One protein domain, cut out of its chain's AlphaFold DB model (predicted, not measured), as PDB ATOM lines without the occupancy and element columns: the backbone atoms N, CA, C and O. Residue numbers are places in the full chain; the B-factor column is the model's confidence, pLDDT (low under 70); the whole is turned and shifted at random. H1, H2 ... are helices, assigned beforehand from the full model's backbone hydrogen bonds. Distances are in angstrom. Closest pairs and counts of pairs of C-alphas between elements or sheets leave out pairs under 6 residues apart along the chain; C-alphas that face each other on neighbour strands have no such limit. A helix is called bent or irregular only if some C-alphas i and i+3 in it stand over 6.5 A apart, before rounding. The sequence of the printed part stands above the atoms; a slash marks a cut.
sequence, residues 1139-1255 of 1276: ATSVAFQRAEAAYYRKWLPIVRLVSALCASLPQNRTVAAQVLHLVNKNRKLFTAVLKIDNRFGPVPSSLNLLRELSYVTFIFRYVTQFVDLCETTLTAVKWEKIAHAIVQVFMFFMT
ATOM      1  N   ALA A1139     -14.599 -48.423  24.202       66.31
ATOM      2  CA  ALA A1139     -13.382 -48.467  25.015       66.31
ATOM      3  C   ALA A1139     -12.129 -48.048  24.221       66.31
ATOM      4  O   ALA A1139     -11.337 -47.249  24.720       66.31
ATOM      5  N   THR A1140     -11.982 -48.500  22.969       72.62
ATOM      6  CA  THR A1140     -10.881 -48.083  22.080       72.62
ATOM      7  C   THR A1140     -10.971 -46.609  21.695       72.62
ATOM      8  O   THR A1140      -9.945 -45.939  21.609       72.62
ATOM      9  N   SER A1141     -12.186 -46.075  21.523       72.50
ATOM     10  CA  SER A1141     -12.411 -44.648  21.269       72.50
ATOM     11  C   SER A1141     -12.033 -43.781  22.472       72.50
ATOM     12  O   SER A1141     -11.268 -42.831  22.329       72.50
ATOM     13  N   VAL A1142     -12.466 -44.155  23.678       77.50
ATOM     14  CA  VAL A1142     -12.109 -43.431  24.909       77.50
ATOM     15  C   VAL A1142     -10.605 -43.539  25.202       77.50
ATOM     16  O   VAL A1142      -9.986 -42.560  25.616       77.50
ATOM     17  N   ALA A1143      -9.981 -44.696  24.957       77.44
ATOM     18  CA  ALA A1143      -8.533 -44.860  25.088       77.44
ATOM     19  C   ALA A1143      -7.757 -43.988  24.085       77.44
ATOM     20  O   ALA A1143      -6.777 -43.349  24.465       77.44
ATOM     21  N   PHE A1144      -8.224 -43.901  22.833       82.12
ATOM     22  CA  PHE A1144      -7.650 -43.002  21.834       82.12
ATOM     23  C   PHE A1144      -7.814 -41.532  22.227       82.12
ATOM     24  O   PHE A1144      -6.833 -40.804  22.184       82.12
ATOM     25  N   GLN A1145      -8.997 -41.106  22.683       80.88
ATOM     26  CA  GLN A1145      -9.228 -39.733  23.149       80.88
ATOM     27  C   GLN A1145      -8.316 -39.361  24.326       80.88
ATOM     28  O   GLN A1145      -7.788 -38.254  24.363       80.88
ATOM     29  N   ARG A1146      -8.068 -40.286  25.266       80.75
ATOM     30  CA  ARG A1146      -7.101 -40.066  26.356       80.75
ATOM     31  C   ARG A1146      -5.664 -39.955  25.847       80.75
ATOM     32  O   ARG A1146      -4.944 -39.059  26.275       80.75
ATOM     33  N   ALA A1147      -5.254 -40.829  24.926       81.25
ATOM     34  CA  ALA A1147      -3.924 -40.776  24.320       81.25
ATOM     35  C   ALA A1147      -3.724 -39.508  23.465       81.25
ATOM     36  O   ALA A1147      -2.651 -38.908  23.483       81.25
ATOM     37  N   GLU A1148      -4.760 -39.076  22.747       84.38
ATOM     38  CA  GLU A1148      -4.789 -37.849  21.949       84.38
ATOM     39  C   GLU A1148      -4.737 -36.601  22.843       84.38
ATOM     40  O   GLU A1148      -3.939 -35.697  22.591       84.38
ATOM     41  N   ALA A1149      -5.508 -36.570  23.933       83.44
ATOM     42  CA  ALA A1149      -5.448 -35.494  24.918       83.44
ATOM     43  C   ALA A1149      -4.059 -35.397  25.572       83.44
ATOM     44  O   ALA A1149      -3.506 -34.303  25.662       83.44
ATOM     45  N   ALA A1150      -3.455 -36.527  25.961       82.69
ATOM     46  CA  ALA A1150      -2.103 -36.564  26.525       82.69
ATOM     47  C   ALA A1150      -1.034 -36.087  25.522       82.69
ATOM     48  O   ALA A1150      -0.135 -35.330  25.893       82.69
ATOM     49  N   TYR A1151      -1.159 -36.470  24.245       88.19
ATOM     50  CA  TYR A1151      -0.291 -35.983  23.169       88.19
ATOM     51  C   TYR A1151      -0.364 -34.458  23.033       88.19
ATOM     52  O   TYR A1151       0.668 -33.788  23.096       88.19
ATOM     53  N   TYR A1152      -1.568 -33.895  22.888       88.44
ATOM     54  CA  TYR A1152      -1.719 -32.452  22.699       88.44
ATOM     55  C   TYR A1152      -1.359 -31.649  23.946       88.44
ATOM     56  O   TYR A1152      -0.826 -30.555  23.793       88.44
ATOM     57  N   ARG A1153      -1.559 -32.195  25.151       86.19
ATOM     58  CA  ARG A1153      -1.126 -31.567  26.407       86.19
ATOM     59  C   ARG A1153       0.384 -31.296  26.420       86.19
ATOM     60  O   ARG A1153       0.801 -30.209  26.797       86.19
ATOM     61  N   LYS A1154       1.200 -32.249  25.952       85.25
ATOM     62  CA  LYS A1154       2.670 -32.113  25.922       85.25
ATOM     63  C   LYS A1154       3.186 -31.396  24.670       85.25
ATOM     64  O   LYS A1154       4.138 -30.628  24.758       85.25
ATOM     65  N   TRP A1155       2.585 -31.640  23.504       89.81
ATOM     66  CA  TRP A1155       3.129 -31.184  22.220       89.81
ATOM     67  C   TRP A1155       2.608 -29.821  21.756       89.81
ATOM     68  O   TRP A1155       3.392 -28.978  21.320       89.81
ATOM     69  N   LEU A1156       1.299 -29.572  21.853       90.25
ATOM     70  CA  LEU A1156       0.684 -28.378  21.263       90.25
ATOM     71  C   LEU A1156       1.226 -27.058  21.852       90.25
ATOM     72  O   LEU A1156       1.523 -26.157  21.061       90.25
ATOM     73  N   PRO A1157       1.428 -26.921  23.182       91.19
ATOM     74  CA  PRO A1157       2.008 -25.706  23.758       91.19
ATOM     75  C   PRO A1157       3.425 -25.411  23.251       91.19
ATOM     76  O   PRO A1157       3.778 -24.252  23.057       91.19
ATOM     77  N   ILE A1158       4.225 -26.445  22.976       91.69
ATOM     78  CA  ILE A1158       5.608 -26.296  22.506       91.69
ATOM     79  C   ILE A1158       5.636 -25.778  21.076       91.69
ATOM     80  O   ILE A1158       6.377 -24.844  20.773       91.69
ATOM     81  N   VAL A1159       4.818 -26.349  20.190       90.69
ATOM     82  CA  VAL A1159       4.743 -25.875  18.803       90.69
ATOM     83  C   VAL A1159       4.195 -24.446  18.761       90.69
ATOM     84  O   VAL A1159       4.711 -23.624  18.005       90.69
ATOM     85  N   ARG A1160       3.225 -24.113  19.628       92.62
ATOM     86  CA  ARG A1160       2.736 -22.738  19.798       92.62
ATOM     87  C   ARG A1160       3.858 -21.795  20.243       92.62
ATOM     88  O   ARG A1160       4.061 -20.775  19.593       92.62
ATOM     89  N   LEU A1161       4.611 -22.143  21.283       93.25
ATOM     90  CA  LEU A1161       5.747 -21.360  21.781       93.25
ATOM     91  C   LEU A1161       6.815 -21.140  20.698       93.25
ATOM     92  O   LEU A1161       7.253 -20.014  20.480       93.25
ATOM     93  N   VAL A1162       7.199 -22.189  19.967       92.75
ATOM     94  CA  VAL A1162       8.167 -22.079  18.861       92.75
ATOM     95  C   VAL A1162       7.620 -21.194  17.740       92.75
ATOM     96  O   VAL A1162       8.353 -20.369  17.203       92.75
ATOM     97  N   SER A1163       6.331 -21.312  17.410       92.12
ATOM     98  CA  SER A1163       5.699 -20.434  16.422       92.12
ATOM     99  C   SER A1163       5.666 -18.970  16.880       92.12
ATOM    100  O   SER A1163       5.927 -18.092  16.062       92.12
ATOM    101  N   ALA A1164       5.445 -18.704  18.173       90.38
ATOM    102  CA  ALA A1164       5.493 -17.360  18.747       90.38
ATOM    103  C   ALA A1164       6.909 -16.766  18.660       90.38
ATOM    104  O   ALA A1164       7.072 -15.658  18.162       90.38
ATOM    105  N   LEU A1165       7.950 -17.539  19.003       92.38
ATOM    106  CA  LEU A1165       9.350 -17.116  18.839       92.38
ATOM    107  C   LEU A1165       9.680 -16.755  17.380       92.38
ATOM    108  O   LEU A1165      10.316 -15.734  17.121       92.38
ATOM    109  N   CYS A1166       9.223 -17.567  16.421       91.25
ATOM    110  CA  CYS A1166       9.402 -17.303  14.992       91.25
ATOM    111  C   CYS A1166       8.624 -16.060  14.521       91.25
ATOM    112  O   CYS A1166       9.126 -15.296  13.696       91.25
ATOM    113  N   ALA A1167       7.409 -15.841  15.033       90.31
ATOM    114  CA  ALA A1167       6.577 -14.691  14.680       90.31
ATOM    115  C   ALA A1167       7.143 -13.373  15.233       90.31
ATOM    116  O   ALA A1167       7.193 -12.379  14.509       90.31
ATOM    117  N   SER A1168       7.624 -13.378  16.477       88.69
ATOM    118  CA  SER A1168       8.222 -12.211  17.133       88.69
ATOM    119  C   SER A1168       9.593 -11.849  16.557       88.69
ATOM    120  O   SER A1168       9.968 -10.675  16.538       88.69
ATOM    121  N   LEU A1169      10.336 -12.833  16.031       89.62
ATOM    122  CA  LEU A1169      11.673 -12.654  15.454       89.62
ATOM    123  C   LEU A1169      11.734 -13.076  13.972       89.62
ATOM    124  O   LEU A1169      12.463 -14.010  13.630       89.62
ATOM    125  N   PRO A1170      11.043 -12.362  13.058       85.00
ATOM    126  CA  PRO A1170      10.829 -12.789  11.672       85.00
ATOM    127  C   PRO A1170      12.120 -12.982  10.855       85.00
ATOM    128  O   PRO A1170      12.153 -13.825   9.969       85.00
ATOM    129  N   GLN A1171      13.192 -12.235  11.149       85.50
ATOM    130  CA  GLN A1171      14.455 -12.260  10.386       85.50
ATOM    131  C   GLN A1171      15.669 -12.741  11.204       85.50
ATOM    132  O   GLN A1171      16.815 -12.544  10.799       85.50
ATOM    133  N   ASN A1172      15.461 -13.366  12.367       89.38
ATOM    134  CA  ASN A1172      16.573 -13.740  13.241       89.38
ATOM    135  C   ASN A1172      17.199 -15.098  12.868       89.38
ATOM    136  O   ASN A1172      16.638 -16.167  13.113       89.38
ATOM    137  N   ARG A1173      18.428 -15.048  12.345       89.50
ATOM    138  CA  ARG A1173      19.197 -16.227  11.918       89.50
ATOM    139  C   ARG A1173      19.469 -17.229  13.050       89.50
ATOM    140  O   ARG A1173      19.524 -18.431  12.790       89.50
ATOM    141  N   THR A1174      19.652 -16.779  14.295       89.00
ATOM    142  CA  THR A1174      19.976 -17.683  15.418       89.00
ATOM    143  C   THR A1174      18.779 -18.547  15.806       89.00
ATOM    144  O   THR A1174      18.939 -19.751  16.019       89.00
ATOM    145  N   VAL A1175      17.579 -17.960  15.814       90.69
ATOM    146  CA  VAL A1175      16.307 -18.665  16.033       90.69
ATOM    147  C   VAL A1175      16.088 -19.687  14.933       90.69
ATOM    148  O   VAL A1175      15.863 -20.856  15.234       90.69
ATOM    149  N   ALA A1176      16.241 -19.282  13.669       89.00
ATOM    150  CA  ALA A1176      16.103 -20.182  12.529       89.00
ATOM    151  C   ALA A1176      17.025 -21.408  12.645       89.00
ATOM    152  O   ALA A1176      16.552 -22.534  12.515       89.00
ATOM    153  N   ALA A1177      18.306 -21.221  12.984       88.94
ATOM    154  CA  ALA A1177      19.247 -22.329  13.163       88.94
ATOM    155  C   ALA A1177      18.848 -23.282  14.310       88.94
ATOM    156  O   ALA A1177      18.901 -24.505  14.152       88.94
ATOM    157  N   GLN A1178      18.423 -22.744  15.459       91.38
ATOM    158  CA  GLN A1178      18.016 -23.549  16.618       91.38
ATOM    159  C   GLN A1178      16.692 -24.295  16.379       91.38
ATOM    160  O   GLN A1178      16.578 -25.477  16.706       91.38
ATOM    161  N   VAL A1179      15.704 -23.637  15.765       91.44
ATOM    162  CA  VAL A1179      14.415 -24.245  15.402       91.44
ATOM    163  C   VAL A1179      14.618 -25.345  14.365       91.44
ATOM    164  O   VAL A1179      14.015 -26.410  14.470       91.44
ATOM    165  N   LEU A1180      15.518 -25.153  13.403       89.12
ATOM    166  CA  LEU A1180      15.830 -26.182  12.416       89.12
ATOM    167  C   LEU A1180      16.505 -27.404  13.065       89.12
ATOM    168  O   LEU A1180      16.154 -28.546  12.759       89.12
ATOM    169  N   HIS A1181      17.388 -27.194  14.045       89.38
ATOM    170  CA  HIS A1181      17.934 -28.290  14.849       89.38
ATOM    171  C   HIS A1181      16.831 -29.080  15.585       89.38
ATOM    172  O   HIS A1181      16.810 -30.314  15.519       89.38
ATOM    173  N   LEU A1182      15.873 -28.383  16.208       90.00
ATOM    174  CA  LEU A1182      14.697 -28.983  16.852       90.00
ATOM    175  C   LEU A1182      13.848 -29.795  15.854       90.00
ATOM    176  O   LEU A1182      13.497 -30.946  16.133       90.00
ATOM    177  N   VAL A1183      13.552 -29.227  14.680       88.94
ATOM    178  CA  VAL A1183      12.784 -29.887  13.610       88.94
ATOM    179  C   VAL A1183      13.494 -31.147  13.119       88.94
ATOM    180  O   VAL A1183      12.848 -32.175  12.918       88.94
ATOM    181  N   ASN A1184      14.819 -31.114  12.955       87.88
ATOM    182  CA  ASN A1184      15.587 -32.278  12.516       87.88
ATOM    183  C   ASN A1184      15.576 -33.401  13.567       87.88
ATOM    184  O   ASN A1184      15.345 -34.565  13.227       87.88
ATOM    185  N   LYS A1185      15.760 -33.061  14.849       87.25
ATOM    186  CA  LYS A1185      15.754 -34.041  15.944       87.25
ATOM    187  C   LYS A1185      14.382 -34.697  16.131       87.25
ATOM    188  O   LYS A1185      14.301 -35.919  16.241       87.25
ATOM    189  N   ASN A1186      13.304 -33.916  16.041       87.62
ATOM    190  CA  ASN A1186      11.919 -34.381  16.193       87.62
ATOM    191  C   ASN A1186      11.186 -34.577  14.851       87.62
ATOM    192  O   ASN A1186       9.958 -34.502  14.778       87.62
ATOM    193  N   ARG A1187      11.917 -34.877  13.765       85.88
ATOM    194  CA  ARG A1187      11.385 -34.901  12.385       85.88
ATOM    195  C   ARG A1187      10.116 -35.729  12.216       85.88
ATOM    196  O   ARG A1187       9.242 -35.378  11.425       85.88
ATOM    197  N   LYS A1188      10.017 -36.867  12.910       85.56
ATOM    198  CA  LYS A1188       8.857 -37.763  12.803       85.56
ATOM    199  C   LYS A1188       7.562 -37.089  13.269       85.56
ATOM    200  O   LYS A1188       6.543 -37.351  12.649       85.56
ATOM    201  N   LEU A1189       7.609 -36.217  14.279       86.88
ATOM    202  CA  LEU A1189       6.446 -35.470  14.771       86.88
ATOM    203  C   LEU A1189       6.033 -34.385  13.774       86.88
ATOM    204  O   LEU A1189       4.921 -34.422  13.256       86.88
ATOM    205  N   PHE A1190       6.974 -33.510  13.398       87.06
ATOM    206  CA  PHE A1190       6.732 -32.417  12.445       87.06
ATOM    207  C   PHE A1190       6.239 -32.905  11.074       87.06
ATOM    208  O   PHE A1190       5.438 -32.241  10.428       87.06
ATOM    209  N   THR A1191       6.687 -34.080  10.618       85.25
ATOM    210  CA  THR A1191       6.235 -34.658   9.338       85.25
ATOM    211  C   THR A1191       5.000 -35.549   9.455       85.25
ATOM    212  O   THR A1191       4.392 -35.852   8.432       85.25
ATOM    213  N   ALA A1192       4.612 -35.986  10.658       82.94
ATOM    214  CA  ALA A1192       3.416 -36.807  10.853       82.94
ATOM    215  C   ALA A1192       2.122 -35.990  10.760       82.94
ATOM    216  O   ALA A1192       1.132 -36.521  10.262       82.94
ATOM    217  N   VAL A1193       2.117 -34.721  11.187       81.94
ATOM    218  CA  VAL A1193       0.928 -33.852  11.062       81.94
ATOM    219  C   VAL A1193       0.592 -33.536   9.598       81.94
ATOM    220  O   VAL A1193      -0.576 -33.408   9.250       81.94
ATOM    221  N   LEU A1194       1.608 -33.499   8.727       80.56
ATOM    222  CA  LEU A1194       1.465 -33.219   7.293       80.56
ATOM    223  C   LEU A1194       0.915 -34.410   6.485       80.56
ATOM    224  O   LEU A1194       0.591 -34.265   5.313       80.56
ATOM    225  N   LYS A1195       0.830 -35.606   7.082       77.62
ATOM    226  CA  LYS A1195       0.286 -36.807   6.432       77.62
ATOM    227  C   LYS A1195      -1.196 -36.930   6.759       77.62
ATOM    228  O   LYS A1195      -1.573 -37.653   7.679       77.62
ATOM    229  N   ILE A1196      -2.023 -36.189   6.030       68.25
ATOM    230  CA  ILE A1196      -3.479 -36.286   6.146       68.25
ATOM    231  C   ILE A1196      -3.920 -37.544   5.377       68.25
ATOM    232  O   ILE A1196      -3.843 -37.589   4.150       68.25
ATOM    233  N   ASP A1197      -4.301 -38.608   6.093       59.84
ATOM    234  CA  ASP A1197      -4.724 -39.875   5.483       59.84
ATOM    235  C   ASP A1197      -6.128 -39.741   4.867       59.84
ATOM    236  O   ASP A1197      -7.131 -39.697   5.572       59.84
ATOM    237  N   ASN A1198      -6.201 -39.744   3.533       53.31
ATOM    238  CA  ASN A1198      -7.444 -39.636   2.753       53.31
ATOM    239  C   ASN A1198      -8.154 -40.992   2.515       53.31
ATOM    240  O   ASN A1198      -8.992 -41.117   1.628       53.31
ATOM    241  N   ARG A1199      -7.763 -42.068   3.218       50.28
ATOM    242  CA  ARG A1199      -8.159 -43.440   2.834       50.28
ATOM    243  C   ARG A1199      -9.458 -43.951   3.465       50.28
ATOM    244  O   ARG A1199      -9.956 -44.969   2.998       50.28
ATOM    245  N   PHE A1200     -10.017 -43.292   4.485       47.06
ATOM    246  CA  PHE A1200     -11.157 -43.838   5.241       47.06
ATOM    247  C   PHE A1200     -12.095 -42.762   5.831       47.06
ATOM    248  O   PHE A1200     -12.091 -42.548   7.039       47.06
ATOM    249  N   GLY A1201     -12.945 -42.148   4.996       52.44
ATOM    250  CA  GLY A1201     -14.098 -41.329   5.428       52.44
ATOM    251  C   GLY A1201     -13.765 -40.063   6.244       52.44
ATOM    252  O   GLY A1201     -12.595 -39.798   6.513       52.44
ATOM    253  N   PRO A1202     -14.772 -39.252   6.633       46.28
ATOM    254  CA  PRO A1202     -14.544 -38.001   7.349       46.28
ATOM    255  C   PRO A1202     -14.020 -38.311   8.755       46.28
ATOM    256  O   PRO A1202     -14.767 -38.670   9.664       46.28
ATOM    257  N   VAL A1203     -12.704 -38.209   8.931       50.78
ATOM    258  CA  VAL A1203     -12.088 -38.157  10.256       50.78
ATOM    259  C   VAL A1203     -12.650 -36.911  10.952       50.78
ATOM    260  O   VAL A1203     -12.625 -35.844  10.339       50.78
ATOM    261  N   PRO A1204     -13.152 -36.984  12.199       53.25
ATOM    262  CA  PRO A1204     -13.520 -35.782  12.934       53.25
ATOM    263  C   PRO A1204     -12.260 -34.926  13.101       53.25
ATOM    264  O   PRO A1204     -11.345 -35.278  13.845       53.25
ATOM    265  N   SER A1205     -12.172 -33.830  12.351       62.06
ATOM    266  CA  SER A1205     -11.063 -32.885  12.422       62.06
ATOM    267  C   SER A1205     -11.093 -32.205  13.787       62.06
ATOM    268  O   SER A1205     -11.873 -31.280  14.014       62.06
ATOM    269  N   SER A1206     -10.276 -32.683  14.728       75.94
ATOM    270  CA  SER A1206     -10.169 -32.058  16.043       75.94
ATOM    271  C   SER A1206      -9.570 -30.652  15.903       75.94
ATOM    272  O   SER A1206      -8.629 -30.432  15.141       75.94
ATOM    273  N   LEU A1207     -10.098 -29.677  16.650       82.38
ATOM    274  CA  LEU A1207      -9.589 -28.295  16.660       82.38
ATOM    275  C   LEU A1207      -8.073 -28.248  16.933       82.38
ATOM    276  O   LEU A1207      -7.346 -27.437  16.362       82.38
ATOM    277  N   ASN A1208      -7.591 -29.154  17.786       84.88
ATOM    278  CA  ASN A1208      -6.179 -29.275  18.138       84.88
ATOM    279  C   ASN A1208      -5.310 -29.717  16.952       84.88
ATOM    280  O   ASN A1208      -4.203 -29.206  16.812       84.88
ATOM    281  N   LEU A1209      -5.822 -30.581  16.066       83.69
ATOM    282  CA  LEU A1209      -5.130 -30.967  14.833       83.69
ATOM    283  C   LEU A1209      -4.967 -29.772  13.889       83.69
ATOM    284  O   LEU A1209      -3.885 -29.555  13.351       83.69
ATOM    285  N   LEU A1210      -6.024 -28.978  13.704       84.81
ATOM    286  CA  LEU A1210      -5.965 -27.791  12.846       84.81
ATOM    287  C   LEU A1210      -4.978 -26.748  13.390       84.81
ATOM    288  O   LEU A1210      -4.211 -26.169  12.622       84.81
ATOM    289  N   ARG A1211      -4.946 -26.556  14.716       89.12
ATOM    290  CA  ARG A1211      -3.958 -25.696  15.387       89.12
ATOM    291  C   ARG A1211      -2.532 -26.223  15.218       89.12
ATOM    292  O   ARG A1211      -1.645 -25.458  14.861       89.12
ATOM    293  N   GLU A1212      -2.303 -27.520  15.429       89.38
ATOM    294  CA  GLU A1212      -0.986 -28.137  15.225       89.38
ATOM    295  C   GLU A1212      -0.507 -27.951  13.779       89.38
ATOM    296  O   GLU A1212       0.630 -27.538  13.545       89.38
ATOM    297  N   LEU A1213      -1.387 -28.201  12.807       88.62
ATOM    298  CA  LEU A1213      -1.086 -28.051  11.391       88.62
ATOM    299  C   LEU A1213      -0.735 -26.601  11.030       88.62
ATOM    300  O   LEU A1213       0.233 -26.380  10.298       88.62
ATOM    301  N   SER A1214      -1.473 -25.615  11.552       89.25
ATOM    302  CA  SER A1214      -1.193 -24.201  11.278       89.25
ATOM    303  C   SER A1214       0.164 -23.774  11.846       89.25
ATOM    304  O   SER A1214       0.965 -23.170  11.134       89.25
ATOM    305  N   TYR A1215       0.488 -24.164  13.082       92.94
ATOM    306  CA  TYR A1215       1.772 -23.817  13.686       92.94
ATOM    307  C   TYR A1215       2.946 -24.522  12.995       92.94
ATOM    308  O   TYR A1215       3.967 -23.892  12.726       92.94
ATOM    309  N   VAL A1216       2.816 -25.809  12.650       90.88
ATOM    310  CA  VAL A1216       3.885 -26.558  11.968       90.88
ATOM    311  C   VAL A1216       4.141 -26.021  10.559       90.88
ATOM    312  O   VAL A1216       5.299 -25.844  10.173       90.88
ATOM    313  N   THR A1217       3.091 -25.724   9.791       89.19
ATOM    314  CA  THR A1217       3.236 -25.129   8.450       89.19
ATOM    315  C   THR A1217       3.840 -23.725   8.518       89.19
ATOM    316  O   THR A1217       4.710 -23.402   7.706       89.19
ATOM    317  N   PHE A1218       3.478 -22.925   9.527       91.88
ATOM    318  CA  PHE A1218       4.114 -21.634   9.793       91.88
ATOM    319  C   PHE A1218       5.610 -21.771  10.116       91.88
ATOM    320  O   PHE A1218       6.426 -21.046   9.548       91.88
ATOM    321  N   ILE A1219       5.994 -22.731  10.964       91.62
ATOM    322  CA  ILE A1219       7.404 -22.992  11.297       91.62
ATOM    323  C   ILE A1219       8.200 -23.381  10.045       91.62
ATOM    324  O   ILE A1219       9.291 -22.853   9.832       91.62
ATOM    325  N   PHE A1220       7.662 -24.253   9.183       89.94
ATOM    326  CA  PHE A1220       8.330 -24.592   7.922       89.94
ATOM    327  C   PHE A1220       8.479 -23.370   7.012       89.94
ATOM    328  O   PHE A1220       9.581 -23.135   6.519       89.94
ATOM    329  N   ARG A1221       7.430 -22.548   6.861       89.81
ATOM    330  CA  ARG A1221       7.490 -21.287   6.099       89.81
ATOM    331  C   ARG A1221       8.564 -20.338   6.634       89.81
ATOM    332  O   ARG A1221       9.244 -19.686   5.845       89.81
ATOM    333  N   TYR A1222       8.693 -20.224   7.951       91.06
ATOM    334  CA  TYR A1222       9.697 -19.376   8.588       91.06
ATOM    335  C   TYR A1222      11.116 -19.855   8.265       91.06
ATOM    336  O   TYR A1222      11.936 -19.098   7.753       91.06
ATOM    337  N   VAL A1223      11.394 -21.140   8.494       88.56
ATOM    338  CA  VAL A1223      12.735 -21.709   8.323       88.56
ATOM    339  C   VAL A1223      13.191 -21.689   6.859       88.56
ATOM    340  O   VAL A1223      14.359 -21.415   6.592       88.56
ATOM    341  N   THR A1224      12.277 -21.886   5.901       86.75
ATOM    342  CA  THR A1224      12.597 -21.847   4.460       86.75
ATOM    343  C   THR A1224      13.077 -20.483   3.955       86.75
ATOM    344  O   THR A1224      13.622 -20.409   2.859       86.75
ATOM    345  N   GLN A1225      12.922 -19.409   4.739       88.69
ATOM    346  CA  GLN A1225      13.480 -18.090   4.409       88.69
ATOM    347  C   GLN A1225      15.017 -18.072   4.495       88.69
ATOM    348  O   GLN A1225      15.653 -17.205   3.900       88.69
ATOM    349  N   PHE A1226      15.616 -19.045   5.191       88.88
ATOM    350  CA  PHE A1226      17.059 -19.191   5.384       88.88
ATOM    351  C   PHE A1226      17.566 -20.448   4.662       88.88
ATOM    352  O   PHE A1226      17.791 -21.501   5.267       88.88
ATOM    353  N   VAL A1227      17.691 -20.348   3.336       83.31
ATOM    354  CA  VAL A1227      18.013 -21.476   2.439       83.31
ATOM    355  C   VAL A1227      19.359 -22.125   2.785       83.31
ATOM    356  O   VAL A1227      19.468 -23.348   2.847       83.31
ATOM    357  N   ASP A1228      20.358 -21.316   3.117       84.19
ATOM    358  CA  ASP A1228      21.705 -21.748   3.490       84.19
ATOM    359  C   ASP A1228      21.741 -22.597   4.777       84.19
ATOM    360  O   ASP A1228      22.472 -23.585   4.882       84.19
ATOM    361  N   LEU A1229      20.902 -22.267   5.761       84.94
ATOM    362  CA  LEU A1229      20.731 -23.089   6.962       84.94
ATOM    363  C   LEU A1229      19.974 -24.390   6.659       84.94
ATOM    364  O   LEU A1229      20.275 -25.426   7.254       84.94
ATOM    365  N   CYS A1230      19.018 -24.371   5.727       82.44
ATOM    366  CA  CYS A1230      18.264 -25.562   5.329       82.44
ATOM    367  C   CYS A1230      19.143 -26.618   4.648       82.44
ATOM    368  O   CYS A1230      18.981 -27.812   4.917       82.44
ATOM    369  N   GLU A1231      20.079 -26.189   3.800       81.06
ATOM    370  CA  GLU A1231      20.984 -27.077   3.060       81.06
ATOM    371  C   GLU A1231      22.000 -27.784   3.968       81.06
ATOM    372  O   GLU A1231      22.341 -28.946   3.747       81.06
ATOM    373  N   THR A1232      22.450 -27.114   5.031       81.25
ATOM    374  CA  THR A1232      23.469 -27.647   5.956       81.25
ATOM    375  C   THR A1232      22.932 -28.682   6.950       81.25
ATOM    376  O   THR A1232      23.701 -29.430   7.552       81.25
ATOM    377  N   THR A1233      21.618 -28.754   7.142       78.88
ATOM    378  CA  THR A1233      21.000 -29.464   8.274       78.88
ATOM    379  C   THR A1233      20.175 -30.686   7.872       78.88
ATOM    380  O   THR A1233      20.096 -31.660   8.629       78.88
ATOM    381  N   LEU A1234      19.574 -30.682   6.680       79.81
ATOM    382  CA  LEU A1234      18.740 -31.762   6.153       79.81
ATOM    383  C   LEU A1234      19.123 -32.041   4.694       79.81
ATOM    384  O   LEU A1234      19.308 -31.133   3.896       79.81
ATOM    385  N   THR A1235      19.210 -33.322   4.321       81.50
ATOM    386  CA  THR A1235      19.530 -33.709   2.937       81.50
ATOM    387  C   THR A1235      18.411 -33.309   1.970       81.50
ATOM    388  O   THR A1235      17.235 -33.392   2.328       81.50
ATOM    389  N   ALA A1236      18.756 -32.960   0.724       77.69
ATOM    390  CA  ALA A1236      17.802 -32.515  -0.304       77.69
ATOM    391  C   ALA A1236      16.582 -33.452  -0.462       77.69
ATOM    392  O   ALA A1236      15.439 -33.004  -0.448       77.69
ATOM    393  N   VAL A1237      16.807 -34.773  -0.455       80.38
ATOM    394  CA  VAL A1237      15.752 -35.810  -0.534       80.38
ATOM    395  C   VAL A1237      14.731 -35.716   0.613       80.38
ATOM    396  O   VAL A1237      13.569 -36.101   0.476       80.38
ATOM    397  N   LYS A1238      15.147 -35.254   1.796       81.12
ATOM    398  CA  LYS A1238      14.249 -35.098   2.949       81.12
ATOM    399  C   LYS A1238      13.384 -33.850   2.798       81.12
ATOM    400  O   LYS A1238      12.196 -33.934   3.100       81.12
ATOM    401  N   TRP A1239      13.957 -32.748   2.321       84.81
ATOM    402  CA  TRP A1239      13.213 -31.523   2.027       84.81
ATOM    403  C   TRP A1239      12.186 -31.735   0.921       84.81
ATOM    404  O   TRP A1239      11.045 -31.318   1.079       84.81
ATOM    405  N   GLU A1240      12.538 -32.486  -0.120       82.12
ATOM    406  CA  GLU A1240      11.613 -32.848  -1.194       82.12
ATOM    407  C   GLU A1240      10.384 -33.604  -0.659       82.12
ATOM    408  O   GLU A1240       9.250 -33.273  -1.001       82.12
ATOM    409  N   LYS A1241      10.574 -34.562   0.261       82.62
ATOM    410  CA  LYS A1241       9.465 -35.281   0.918       82.62
ATOM    411  C   LYS A1241       8.593 -34.378   1.794       82.62
ATOM    412  O   LYS A1241       7.390 -34.604   1.878       82.62
ATOM    413  N   ILE A1242       9.191 -33.395   2.467       83.94
ATOM    414  CA  ILE A1242       8.459 -32.419   3.288       83.94
ATOM    415  C   ILE A1242       7.647 -31.487   2.382       83.94
ATOM    416  O   ILE A1242       6.460 -31.303   2.628       83.94
ATOM    417  N   ALA A1243       8.250 -30.975   1.308       82.88
ATOM    418  CA  ALA A1243       7.584 -30.128   0.324       82.88
ATOM    419  C   ALA A1243       6.379 -30.843  -0.310       82.88
ATOM    420  O   ALA A1243       5.284 -30.289  -0.322       82.88
ATOM    421  N   HIS A1244       6.538 -32.106  -0.724       83.69
ATOM    422  CA  HIS A1244       5.426 -32.920  -1.230       83.69
ATOM    423  C   HIS A1244       4.296 -33.081  -0.201       83.69
ATOM    424  O   HIS A1244       3.125 -32.989  -0.561       83.69
ATOM    425  N   ALA A1245       4.620 -33.288   1.080       82.25
ATOM    426  CA  ALA A1245       3.614 -33.403   2.136       82.25
ATOM    427  C   ALA A1245       2.885 -32.071   2.403       82.25
ATOM    428  O   ALA A1245       1.670 -32.068   2.575       82.25
ATOM    429  N   ILE A1246       3.589 -30.932   2.378       83.38
ATOM    430  CA  ILE A1246       2.972 -29.598   2.506       83.38
ATOM    431  C   ILE A1246       2.024 -29.326   1.328       83.38
ATOM    432  O   ILE A1246       0.913 -28.845   1.539       83.38
ATOM    433  N   VAL A1247       2.418 -29.685   0.100       83.44
ATOM    434  CA  VAL A1247       1.555 -29.564  -1.087       83.44
ATOM    435  C   VAL A1247       0.306 -30.441  -0.955       83.44
ATOM    436  O   VAL A1247      -0.786 -29.984  -1.268       83.44
ATOM    437  N   GLN A1248       0.420 -31.667  -0.432       78.00
ATOM    438  CA  GLN A1248      -0.740 -32.536  -0.181       78.00
ATOM    439  C   GLN A1248      -1.714 -31.944   0.843       78.00
ATOM    440  O   GLN A1248      -2.924 -31.999   0.630       78.00
ATOM    441  N   VAL A1249      -1.201 -31.346   1.921       79.25
ATOM    442  CA  VAL A1249      -2.019 -30.616   2.900       79.25
ATOM    443  C   VAL A1249      -2.741 -29.445   2.238       79.25
ATOM    444  O   VAL A1249      -3.939 -29.275   2.443       79.25
ATOM    445  N   PHE A1250      -2.033 -28.654   1.430       78.25
ATOM    446  CA  PHE A1250      -2.627 -27.532   0.706       78.25
ATOM    447  C   PHE A1250      -3.756 -28.006  -0.220       78.25
ATOM    448  O   PHE A1250      -4.861 -27.482  -0.155       78.25
ATOM    449  N   MET A1251      -3.529 -29.065  -1.002       77.50
ATOM    450  CA  MET A1251      -4.551 -29.646  -1.881       77.50
ATOM    451  C   MET A1251      -5.762 -30.190  -1.108       77.50
ATOM    452  O   MET A1251      -6.877 -30.082  -1.603       77.50
ATOM    453  N   PHE A1252      -5.564 -30.732   0.099       73.75
ATOM    454  CA  PHE A1252      -6.645 -31.243   0.951       73.75
ATOM    455  C   PHE A1252      -7.603 -30.145   1.441       73.75
ATOM    456  O   PHE A1252      -8.805 -30.375   1.509       73.75
ATOM    457  N   PHE A1253      -7.100 -28.949   1.770       73.88
ATOM    458  CA  PHE A1253      -7.946 -27.827   2.213       73.88
ATOM    459  C   PHE A1253      -8.457 -26.946   1.062       73.88
ATOM    460  O   PHE A1253      -9.389 -26.173   1.260       73.88
ATOM    461  N   MET A1254      -7.885 -27.063  -0.140       64.75
ATOM    462  CA  MET A1254      -8.296 -26.286  -1.318       64.75
ATOM    463  C   MET A1254      -9.474 -26.908  -2.091       64.75
ATOM    464  O   MET A1254      -9.993 -26.271  -3.004       64.75
ATOM    465  N   THR A1255      -9.928 -28.122  -1.751       54.22
ATOM    466  CA  THR A1255     -11.008 -28.821  -2.482       54.22
ATOM    467  C   THR A1255     -12.435 -28.309  -2.231       54.22
ATOM    468  O   THR A1255     -13.350 -28.795  -2.884       54.22
TER     469      THR A1255
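What this domain is: This is residues 1139 to 1255 of the 1276 residues of an uncharacterized protein of Globisporangium ultimum (strain ATCC 200006 / CBS 805.95 / DAOM BR144) (UniProt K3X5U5). Helix H4 lies in the middle, between arm H1b of the long bent helix H1, which crosses it on one side, and helix H6, which crosses it on the other. At one end of the long axis H2 folds back from H1b and H5 packs on H2, while residues 1139 to 1147 of H1 and the loop residues 1199 to 1205 stick out. The printed part has 117 residues with six named helices, H1 to H6 in order, and no named strand; its class is all helix. It is compact, with a radius of gyration of the C-alphas of 15.2 A, but elongated, spanning 48 by 28 by 23 A.

How they stand to each other: H1, residues 1139 to 1168, was assigned as one helix by its hydrogen bonds but is bent: C-alphas 1154 and 1157 are 6.8 A apart. Its arms H1a, residues 1139 to 1154, and H1b, residues 1157 to 1168, stand at a steep tilt of 37 degrees, only just beyond shallow. H1b and H2, residues 1173 to 1185, form a helical hairpin at a shallow tilt of 24 degrees; the closest C-alphas, those of Cys 1166 and Val 1175, are 7.1 A apart. H3, residues 1187 to 1192, is close to H2 but not clearly touching, about perpendicular at 75 degrees, with C-alphas 1183 and 1190 closest at 6.7 A. H4, residues 1207 to 1223, touches H1b at a steep tilt of 40 degrees, the same way, with Ser 1163 and Tyr 1215 closest, their C-alphas 5.9 A apart. H4 touches H2 with residues 1222 to 1223 alone; the closest C-alphas, those of Ala 1176 and Val 1223, are 5.6 A apart. H5, residues 1227 to 1233, touches H2, with C-alphas 1177 and 1229 closest at 6.4 A. H6, residues 1236 to 1255, is close to H4 but not clearly touching, at a steep tilt of 45 degrees, opposite ways; C-alphas 1217 and 1246 are closest, at 7.4 A. H6 is apart from H1a, H1b and H2. In H1a, H1b, H2, H3 and H4 every O i to N i+4 pair is within hydrogen-bond range; H6 has 15 of 16, and H5 has 1 of 3, with 1 of 4 O i to N i+3 pairs.

Where its parts are: H1a begins at C-alpha 1139, (-13.382, -48.467, 25.015), and is 22.9 A long; H1b is 16.3 A and H2 18.6 A. H4 runs 24.7 A from C-alpha 1207 at (-9.589, -28.295, 16.660). H6 is 29.1 A long and ends at C-alpha 1255, (-11.008, -28.821, -2.482).

The domain as a whole: The farthest C-alphas, those of Ala 1139 and Asp 1228, are 49.1 A apart. The printed part has no cut. The link from H3 to H4, 14 residues, is long; the other four links are tight. The mean pLDDT of the printed part is 82.2; residue 1139, residues 1196 to 1205 and residues 1254 to 1255 are under 70.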